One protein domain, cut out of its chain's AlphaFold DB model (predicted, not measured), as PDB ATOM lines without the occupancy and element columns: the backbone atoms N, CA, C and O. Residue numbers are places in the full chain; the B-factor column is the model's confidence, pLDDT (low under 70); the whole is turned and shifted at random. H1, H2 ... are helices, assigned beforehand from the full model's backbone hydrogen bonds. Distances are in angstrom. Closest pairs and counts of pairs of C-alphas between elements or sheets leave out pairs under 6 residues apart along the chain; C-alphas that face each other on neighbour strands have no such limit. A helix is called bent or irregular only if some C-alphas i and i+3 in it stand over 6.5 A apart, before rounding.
ATOM      1  N   LYS A  71     -28.388 -40.715   0.128       66.88
ATOM      2  CA  LYS A  71     -27.912 -40.466  -1.254       66.88
ATOM      3  C   LYS A  71     -28.424 -39.152  -1.845       66.88
ATOM      4  O   LYS A  71     -28.072 -38.797  -2.964       66.88
ATOM      5  N   VAL A  72     -29.338 -38.478  -1.154       75.62
ATOM      6  CA  VAL A  72     -29.842 -37.184  -1.602       75.62
ATOM      7  C   VAL A  72     -28.781 -36.140  -1.263       75.62
ATOM      8  O   VAL A  72     -28.215 -36.163  -0.168       75.62
ATOM      9  N   THR A  73     -28.490 -35.259  -2.216       82.19
ATOM     10  CA  THR A  73     -27.598 -34.119  -2.003       82.19
ATOM     11  C   THR A  73     -28.217 -33.144  -1.010       82.19
ATOM     12  O   THR A  73     -29.449 -33.055  -0.899       82.19
ATOM     13  N   LEU A  74     -27.376 -32.411  -0.280       81.31
ATOM     14  CA  LEU A  74     -27.840 -31.397   0.664       81.31
ATOM     15  C   LEU A  74     -28.755 -30.374  -0.018       81.31
ATOM     16  O   LEU A  74     -29.771 -29.998   0.554       81.31
ATOM     17  N   GLU A  75     -28.452 -30.003  -1.260       78.88
ATOM     18  CA  GLU A  75     -29.275 -29.099  -2.068       78.88
ATOM     19  C   GLU A  75     -30.717 -29.605  -2.237       78.88
ATOM     20  O   GLU A  75     -31.686 -28.930  -1.874       78.88
ATOM     21  N   LYS A  76     -30.887 -30.841  -2.720       78.56
ATOM     22  CA  LYS A  76     -32.220 -31.434  -2.921       78.56
ATOM     23  C   LYS A  76     -32.974 -31.603  -1.607       78.56
ATOM     24  O   LYS A  76     -34.206 -31.522  -1.585       78.56
ATOM     25  N   PHE A  77     -32.253 -31.867  -0.524       80.19
ATOM     26  CA  PHE A  77     -32.833 -31.935   0.807       80.19
ATOM     27  C   PHE A  77     -33.286 -30.561   1.304       80.19
ATOM     28  O   PHE A  77     -34.428 -30.440   1.738       80.19
ATOM     29  N   ALA A  78     -32.452 -29.528   1.173       79.75
ATOM     30  CA  ALA A  78     -32.753 -28.163   1.589       79.75
ATOM     31  C   ALA A  78     -34.000 -27.617   0.881       79.75
ATOM     32  O   ALA A  78     -34.902 -27.105   1.539       79.75
ATOM     33  N   HIS A  79     -34.125 -27.824  -0.435       80.69
ATOM     34  CA  HIS A  79     -35.328 -27.428  -1.176       80.69
ATOM     35  C   HIS A  79     -36.587 -28.170  -0.725       80.69
ATOM     36  O   HIS A  79     -37.667 -27.586  -0.660       80.69
ATOM     37  N   ARG A  80     -36.479 -29.466  -0.409       76.44
ATOM     38  CA  ARG A  80     -37.612 -30.228   0.133       76.44
ATOM     39  C   ARG A  80     -37.991 -29.740   1.528       76.44
ATOM     40  O   ARG A  80     -39.176 -29.622   1.818       76.44
ATOM     41  N   TRP A  81     -36.996 -29.465   2.364       80.56
ATOM     42  CA  TRP A  81     -37.190 -28.967   3.717       80.56
ATOM     43  C   TRP A  81     -37.879 -27.599   3.702       80.56
ATOM     44  O   TRP A  81     -38.916 -27.459   4.344       80.56
ATOM     45  N   LEU A  82     -37.415 -26.662   2.868       77.62
ATOM     46  CA  LEU A  82     -38.061 -25.361   2.659       77.62
ATOM     47  C   LEU A  82     -39.538 -25.490   2.254       77.62
ATOM     48  O   LEU A  82     -40.372 -24.758   2.767       77.62
ATOM     49  N   LYS A  83     -39.882 -26.451   1.385       73.50
ATOM     50  CA  LYS A  83     -41.279 -26.711   0.978       73.50
ATOM     51  C   LYS A  83     -42.141 -27.341   2.074       73.50
ATOM     52  O   LYS A  83     -43.360 -27.259   2.002       73.50
ATOM     53  N   SER A  84     -41.522 -28.025   3.032       71.44
ATOM     54  CA  SER A  84     -42.223 -28.702   4.130       71.44
ATOM     55  C   SER A  84     -42.445 -27.816   5.354       71.44
ATOM     56  O   SER A  84     -43.216 -28.192   6.231       71.44
ATOM     57  N   GLN A  85     -41.743 -26.685   5.447       73.50
ATOM     58  CA  GLN A  85     -41.851 -25.767   6.572       73.50
ATOM     59  C   GLN A  85     -42.871 -24.671   6.279       73.50
ATOM     60  O   GLN A  85     -42.840 -24.034   5.229       73.50
ATOM     61  N   THR A  86     -43.744 -24.428   7.250       70.31
ATOM     62  CA  THR A  86     -44.680 -23.307   7.235       70.31
ATOM     63  C   THR A  86     -43.974 -22.092   7.832       70.31
ATOM     64  O   THR A  86     -44.076 -21.833   9.027       70.31
ATOM     65  N   PHE A  87     -43.176 -21.402   7.020       75.62
ATOM     66  CA  PHE A  87     -42.592 -20.109   7.383       75.62
ATOM     67  C   PHE A  87     -43.474 -18.968   6.873       75.62
ATOM     68  O   PHE A  87     -44.101 -19.109   5.824       75.62
ATOM     69  N   ASP A  88     -43.451 -17.824   7.561       74.69
ATOM     70  CA  ASP A  88     -43.854 -16.554   6.951       74.69
ATOM     71  C   ASP A  88     -42.988 -16.278   5.711       74.69
ATOM     72  O   ASP A  88     -41.792 -16.604   5.698       74.69
ATOM     73  N   ASP A  89     -43.564 -15.666   4.673       75.25
ATOM     74  CA  ASP A  89     -42.896 -15.482   3.374       75.25
ATOM     75  C   ASP A  89     -41.538 -14.765   3.499       75.25
ATOM     76  O   ASP A  89     -40.553 -15.188   2.890       75.25
ATOM     77  N   SER A  90     -41.443 -13.756   4.372       77.31
ATOM     78  CA  SER A  90     -40.199 -13.017   4.639       77.31
ATOM     79  C   SER A  90     -39.115 -13.878   5.298       77.31
ATOM     80  O   SER A  90     -37.926 -13.765   4.984       77.31
ATOM     81  N   THR A  91     -39.513 -14.786   6.190       77.56
ATOM     82  CA  THR A  91     -38.594 -15.719   6.852       77.56
ATOM     83  C   THR A  91     -38.123 -16.781   5.869       77.56
ATOM     84  O   THR A  91     -36.938 -17.120   5.859       77.56
ATOM     85  N   ARG A  92     -39.013 -17.258   4.988       79.25
ATOM     86  CA  ARG A  92     -38.661 -18.210   3.929       79.25
ATOM     87  C   ARG A  92     -37.582 -17.641   3.011       79.25
ATOM     88  O   ARG A  92     -36.563 -18.299   2.819       79.25
ATOM     89  N   GLU A  93     -37.770 -16.428   2.498       81.75
ATOM     90  CA  GLU A  93     -36.806 -15.775   1.603       81.75
ATOM     91  C   GLU A  93     -35.453 -15.543   2.282       81.75
ATOM     92  O   GLU A  93     -34.396 -15.816   1.707       81.75
ATOM     93  N   ALA A  94     -35.463 -15.111   3.546       82.50
ATOM     94  CA  ALA A  94     -34.236 -14.902   4.304       82.50
ATOM     95  C   ALA A  94     -33.479 -16.218   4.568       82.50
ATOM     96  O   ALA A  94     -32.245 -16.240   4.572       82.50
ATOM     97  N   VAL A  95     -34.185 -17.324   4.810       82.06
ATOM     98  CA  VAL A  95     -33.576 -18.652   4.994       82.06
ATOM     99  C   VAL A  95     -33.067 -19.211   3.664       82.06
ATOM    100  O   VAL A  95     -31.949 -19.721   3.612       82.06
ATOM    101  N   GLU A  96     -33.830 -19.069   2.583       85.19
ATOM    102  CA  GLU A  96     -33.425 -19.486   1.238       85.19
ATOM    103  C   GLU A  96     -32.177 -18.738   0.763       85.19
ATOM    104  O   GLU A  96     -31.224 -19.361   0.293       85.19
ATOM    105  N   SER A  97     -32.135 -17.419   0.961       85.81
ATOM    106  CA  SER A  97     -30.969 -16.596   0.636       85.81
ATOM    107  C   SER A  97     -29.723 -17.066   1.394       85.81
ATOM    108  O   SER A  97     -28.682 -17.319   0.788       85.81
ATOM    109  N   ARG A  98     -29.833 -17.314   2.708       83.81
ATOM    110  CA  ARG A  98     -28.714 -17.843   3.513       83.81
ATOM    111  C   ARG A  98     -28.263 -19.225   3.046       83.81
ATOM    112  O   ARG A  98     -27.061 -19.475   2.970       83.81
ATOM    113  N   LEU A  99     -29.202 -20.112   2.713       83.81
ATOM    114  CA  LEU A  99     -28.888 -21.431   2.166       83.81
ATOM    115  C   LEU A  99     -28.109 -21.296   0.853       83.81
ATOM    116  O   LEU A  99     -27.034 -21.879   0.726       83.81
ATOM    117  N   ARG A 100     -28.601 -20.478  -0.080       84.62
ATOM    118  CA  ARG A 100     -28.004 -20.274  -1.406       84.62
ATOM    119  C   ARG A 100     -26.629 -19.615  -1.367       84.62
ATOM    120  O   ARG A 100     -25.775 -19.986  -2.160       84.62
ATOM    121  N   VAL A 101     -26.417 -18.647  -0.479       85.12
ATOM    122  CA  VAL A 101     -25.168 -17.870  -0.440       85.12
ATOM    123  C   VAL A 101     -24.092 -18.558   0.400       85.12
ATOM    124  O   VAL A 101     -22.908 -18.404   0.114       85.12
ATOM    125  N   HIS A 102     -24.466 -19.300   1.446       81.81
ATOM    126  CA  HIS A 102     -23.488 -19.797   2.419       81.81
ATOM    127  C   HIS A 102     -23.357 -21.315   2.470       81.81
ATOM    128  O   HIS A 102     -22.256 -21.803   2.693       81.81
ATOM    129  N   ILE A 103     -24.451 -22.060   2.303       80.75
ATOM    130  CA  ILE A 103     -24.477 -23.504   2.582       80.75
ATOM    131  C   ILE A 103     -24.359 -24.320   1.290       80.75
ATOM    132  O   ILE A 103     -23.535 -25.228   1.200       80.75
ATOM    133  N   LEU A 104     -25.153 -23.988   0.272       82.31
ATOM    134  CA  LEU A 104     -25.167 -24.691  -1.010       82.31
ATOM    135  C   LEU A 104     -23.855 -24.625  -1.817       82.31
ATOM    136  O   LEU A 104     -23.512 -25.660  -2.381       82.31
ATOM    137  N   PRO A 105     -23.085 -23.518  -1.871       82.75
ATOM    138  CA  PRO A 105     -21.886 -23.475  -2.712       82.75
ATOM    139  C   PRO A 105     -20.760 -24.403  -2.238       82.75
ATOM    140  O   PRO A 105     -19.957 -24.837  -3.055       82.75
ATOM    141  N   GLU A 106     -20.696 -24.729  -0.945       78.88
ATOM    142  CA  GLU A 106     -19.626 -25.575  -0.395       78.88
ATOM    143  C   GLU A 106     -20.104 -26.986  -0.031       78.88
ATOM    144  O   GLU A 106     -19.352 -27.950  -0.150       78.88
ATOM    145  N   LEU A 107     -21.360 -27.133   0.407       81.31
ATOM    146  CA  LEU A 107     -21.898 -28.407   0.894       81.31
ATOM    147  C   LEU A 107     -23.042 -28.955   0.032       81.31
ATOM    148  O   LEU A 107     -23.500 -30.071   0.284       81.31
ATOM    149  N   GLY A 108     -23.509 -28.210  -0.975       77.56
ATOM    150  CA  GLY A 108     -24.688 -28.547  -1.781       77.56
ATOM    151  C   GLY A 108     -24.578 -29.886  -2.503       77.56
ATOM    152  O   GLY A 108     -25.506 -30.689  -2.409       77.56
ATOM    153  N   ASP A 109     -23.426 -30.156  -3.124       81.31
ATOM    154  CA  ASP A 109     -23.134 -31.400  -3.857       81.31
ATOM    155  C   ASP A 109     -22.834 -32.593  -2.943       81.31
ATOM    156  O   ASP A 109     -22.806 -33.748  -3.381       81.31
ATOM    157  N   THR A 110     -22.629 -32.342  -1.648       80.50
ATOM    158  CA  THR A 110     -22.335 -33.407  -0.697       80.50
ATOM    159  C   THR A 110     -23.613 -34.176  -0.381       80.50
ATOM    160  O   THR A 110     -24.640 -33.627   0.023       80.50
ATOM    161  N   GLU A 111     -23.557 -35.492  -0.557       81.00
ATOM    162  CA  GLU A 111     -24.629 -36.384  -0.130       81.00
ATOM    163  C   GLU A 111     -24.780 -36.341   1.397       81.00
ATOM    164  O   GLU A 111     -23.790 -36.417   2.128       81.00
ATOM    165  N   LEU A 112     -26.018 -36.316   1.897       75.94
ATOM    166  CA  LEU A 112     -26.314 -36.266   3.337       75.94
ATOM    167  C   LEU A 112     -25.580 -37.343   4.155       75.94
ATOM    168  O   LEU A 112     -25.198 -37.093   5.293       75.94
ATOM    169  N   ARG A 113     -25.335 -38.532   3.584       70.62
ATOM    170  CA  ARG A 113     -24.586 -39.616   4.257       70.62
ATOM    171  C   ARG A 113     -23.112 -39.294   4.526       70.62
ATOM    172  O   ARG A 113     -22.502 -39.927   5.384       70.62
ATOM    173  N   HIS A 114     -22.532 -38.369   3.766       71.62
ATOM    174  CA  HIS A 114     -21.141 -37.941   3.901       71.62
ATOM    175  C   HIS A 114     -20.999 -36.704   4.799       71.62
ATOM    176  O   HIS A 114     -19.890 -36.399   5.242       71.62
ATOM    177  N   LEU A 115     -22.108 -36.031   5.131       74.94
ATOM    178  CA  LEU A 115     -22.126 -34.922   6.081       74.94
ATOM    179  C   LEU A 115     -21.985 -35.448   7.509       74.94
ATOM    180  O   LEU A 115     -22.954 -35.742   8.207       74.94
ATOM    181  N   ARG A 116     -20.732 -35.573   7.944       77.62
ATOM    182  CA  ARG A 116     -20.386 -35.868   9.333       77.62
ATOM    183  C   ARG A 116     -20.329 -34.574  10.151       77.62
ATOM    184  O   ARG A 116     -20.003 -33.525   9.593       77.62
ATOM    185  N   PRO A 117     -20.536 -34.639  11.478       73.00
ATOM    186  CA  PRO A 117     -20.329 -33.490  12.360       73.00
ATOM    187  C   PRO A 117     -18.947 -32.845  12.188       73.00
ATOM    188  O   PRO A 117     -18.835 -31.625  12.198       73.00
ATOM    189  N   SER A 118     -17.911 -33.654  11.942       77.06
ATOM    190  CA  SER A 118     -16.554 -33.179  11.648       77.06
ATOM    191  C   SER A 118     -16.490 -32.299  10.397       77.06
ATOM    192  O   SER A 118     -15.860 -31.251  10.423       77.06
ATOM    193  N   THR A 119     -17.182 -32.684   9.321       77.00
ATOM    194  CA  THR A 119     -17.239 -31.914   8.069       77.00
ATOM    195  C   THR A 119     -17.902 -30.557   8.297       77.00
ATOM    196  O   THR A 119     -17.401 -29.539   7.831       77.00
ATOM    197  N   ILE A 120     -18.988 -30.530   9.077       78.88
ATOM    198  CA  ILE A 120     -19.705 -29.296   9.434       78.88
ATOM    199  C   ILE A 120     -18.826 -28.386  10.302       78.88
ATOM    200  O   ILE A 120     -18.802 -27.176  10.094       78.88
ATOM    201  N   GLN A 121     -18.079 -28.946  11.257       81.06
ATOM    202  CA  GLN A 121     -17.161 -28.182  12.106       81.06
ATOM    203  C   GLN A 121     -15.993 -27.583  11.314       81.06
ATOM    204  O   GLN A 121     -15.658 -26.417  11.515       81.06
ATOM    205  N   SER A 122     -15.388 -28.354  10.406       82.25
ATOM    206  CA  SER A 122     -14.332 -27.862   9.514       82.25
ATOM    207  C   SER A 122     -14.837 -26.738   8.611       82.25
ATOM    208  O   SER A 122     -14.182 -25.706   8.496       82.25
ATOM    209  N   TRP A 123     -16.030 -26.904   8.039       85.06
ATOM    210  CA  TRP A 123     -16.702 -25.874   7.251       85.06
ATOM    211  C   TRP A 123     -16.965 -24.595   8.061       85.06
ATOM    212  O   TRP A 123     -16.622 -23.494   7.632       85.06
ATOM    213  N   LEU A 124     -17.511 -24.735   9.274       83.75
ATOM    214  CA  LEU A 124     -17.800 -23.601  10.152       83.75
ATOM    215  C   LEU A 124     -16.526 -22.823  10.502       83.75
ATOM    216  O   LEU A 124     -16.546 -21.594  10.496       83.75
ATOM    217  N   ARG A 125     -15.419 -23.529  10.767       83.12
ATOM    218  CA  ARG A 125     -14.110 -22.911  11.008       83.12
ATOM    219  C   ARG A 125     -13.637 -22.107   9.795       83.12
ATOM    220  O   ARG A 125     -13.311 -20.938   9.955       83.12
ATOM    221  N   GLY A 126     -13.683 -22.693   8.596       78.81
ATOM    222  CA  GLY A 126     -13.294 -21.996   7.365       78.81
ATOM    223  C   GLY A 126     -14.113 -20.723   7.123       78.81
ATOM    224  O   GLY A 126     -13.564 -19.688   6.756       78.81
ATOM    225  N   ARG A 127     -15.419 -20.747   7.418       78.94
ATOM    226  CA  ARG A 127     -16.267 -19.547   7.337       78.94
ATOM    227  C   ARG A 127     -15.966 -18.501   8.406       78.94
ATOM    228  O   ARG A 127     -16.074 -17.311   8.120       78.94
ATOM    229  N   GLN A 128     -15.629 -18.915   9.628       75.44
ATOM    230  CA  GLN A 128     -15.231 -17.982  10.683       75.44
ATOM    231  C   GLN A 128     -13.943 -17.249  10.303       75.44
ATOM    232  O   GLN A 128     -13.883 -16.040  10.477       75.44
ATOM    233  N   GLU A 129     -12.970 -17.946   9.714       70.38
ATOM    234  CA  GLU A 129     -11.719 -17.353   9.221       70.38
ATOM    235  C   GLU A 129     -11.959 -16.372   8.059       70.38
ATOM    236  O   GLU A 129     -11.398 -15.278   8.050       70.38
ATOM    237  N   GLN A 130     -12.858 -16.696   7.122       65.25
ATOM    238  CA  GLN A 130     -13.240 -15.793   6.021       65.25
ATOM    239  C   GLN A 130     -13.995 -14.538   6.496       65.25
ATOM    240  O   GLN A 130     -13.872 -13.476   5.890       65.25
ATOM    241  N   ASN A 131     -14.772 -14.644   7.578       59.69
ATOM    242  CA  ASN A 131     -15.500 -13.522   8.180       59.69
ATOM    243  C   ASN A 131     -14.676 -12.772   9.251       59.69
ATOM    244  O   ASN A 131     -15.183 -11.842   9.879       59.69
ATOM    245  N   ALA A 132     -13.414 -13.158   9.470       51.47
ATOM    246  CA  ALA A 132     -12.547 -12.594  10.501       51.47
ATOM    247  C   ALA A 132     -11.708 -11.340  10.140       51.47
ATOM    248  O   ALA A 132     -10.872 -10.990  10.973       51.47
TER     249      ALA A 132
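Overview. This is residues 71 to 132 of the 151 residues of the protein "Core-binding (CB) domain-containing protein" of Actinobacteria bacterium (UniProt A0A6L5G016). Two helices side by side, H1 and H2, make a helical hairpin, and a third helix, H3, lies crosswise over the end of that hairpin where H1 begins and H2 ends. H3 touches neither of them, and the whole is a flat, rather loosely joined figure of three helices. The printed part has 62 residues with three named helices, in the order H1, H2, H3, and no named strand; its class is all helix. It is only just compact, close to loose, with a radius of gyration of the C-alphas of 12.7 A, and the C-alphas span 32 by 32 by 16 A along their three main axes.

Along the chain. The printed part begins at Lys 71. H1 holds residues 74 to 84, from C-alpha 74 at (-27.840, -31.397, 0.664), and is 15.0 A long from first to last C-alpha. Residues 85 to 88 form a tight link to H2, residues 89 to 107, which is the longest helix by residues and measures 24.8 A; its C-alpha 89 stands at (-42.896, -15.482, 3.374). H2 is irregular, but only just: C-alphas 101 and 104 are 6.8 A apart. It also has a kink of 38 degrees near residue 100. Residues 108 to 116 form a short link to H3, residues 117 to 130, which measures 20.1 A and ends with C-alpha 130 at (-13.240, -15.793, 6.021).

Arrangement. H1 and H2 touch, with 7 pairs of C-alphas within 8 A, the closest being those of Glu 75 and Leu 104 at 6.1 A. They are a helical hairpin, running opposite ways at a shallow tilt of 12 degrees, and their centres are 10.7 A apart. H2 and H3 are near each other, with 6 pairs of C-alphas within 10 A and the closest pair at 8.2 A. H1 and H3 are apart. In H1 and H3 every O i to N i+4 pair is within hydrogen-bond range; in H2 12 of 15 are.

Size, cuts and confidence. The two C-alphas farthest apart are those of Ser 84 and Ala 132, at 34.4 A, and the first and last printed C-alphas, of Lys 71 and Ala 132, are 33.9 A apart. The printed part has no cut, and neither link between its helices is long. The mean pLDDT of the printed part is 77.8. The model's confidence is low, under 70, at residue 71 and at residues 130 to 132, of which 130 belongs to H3.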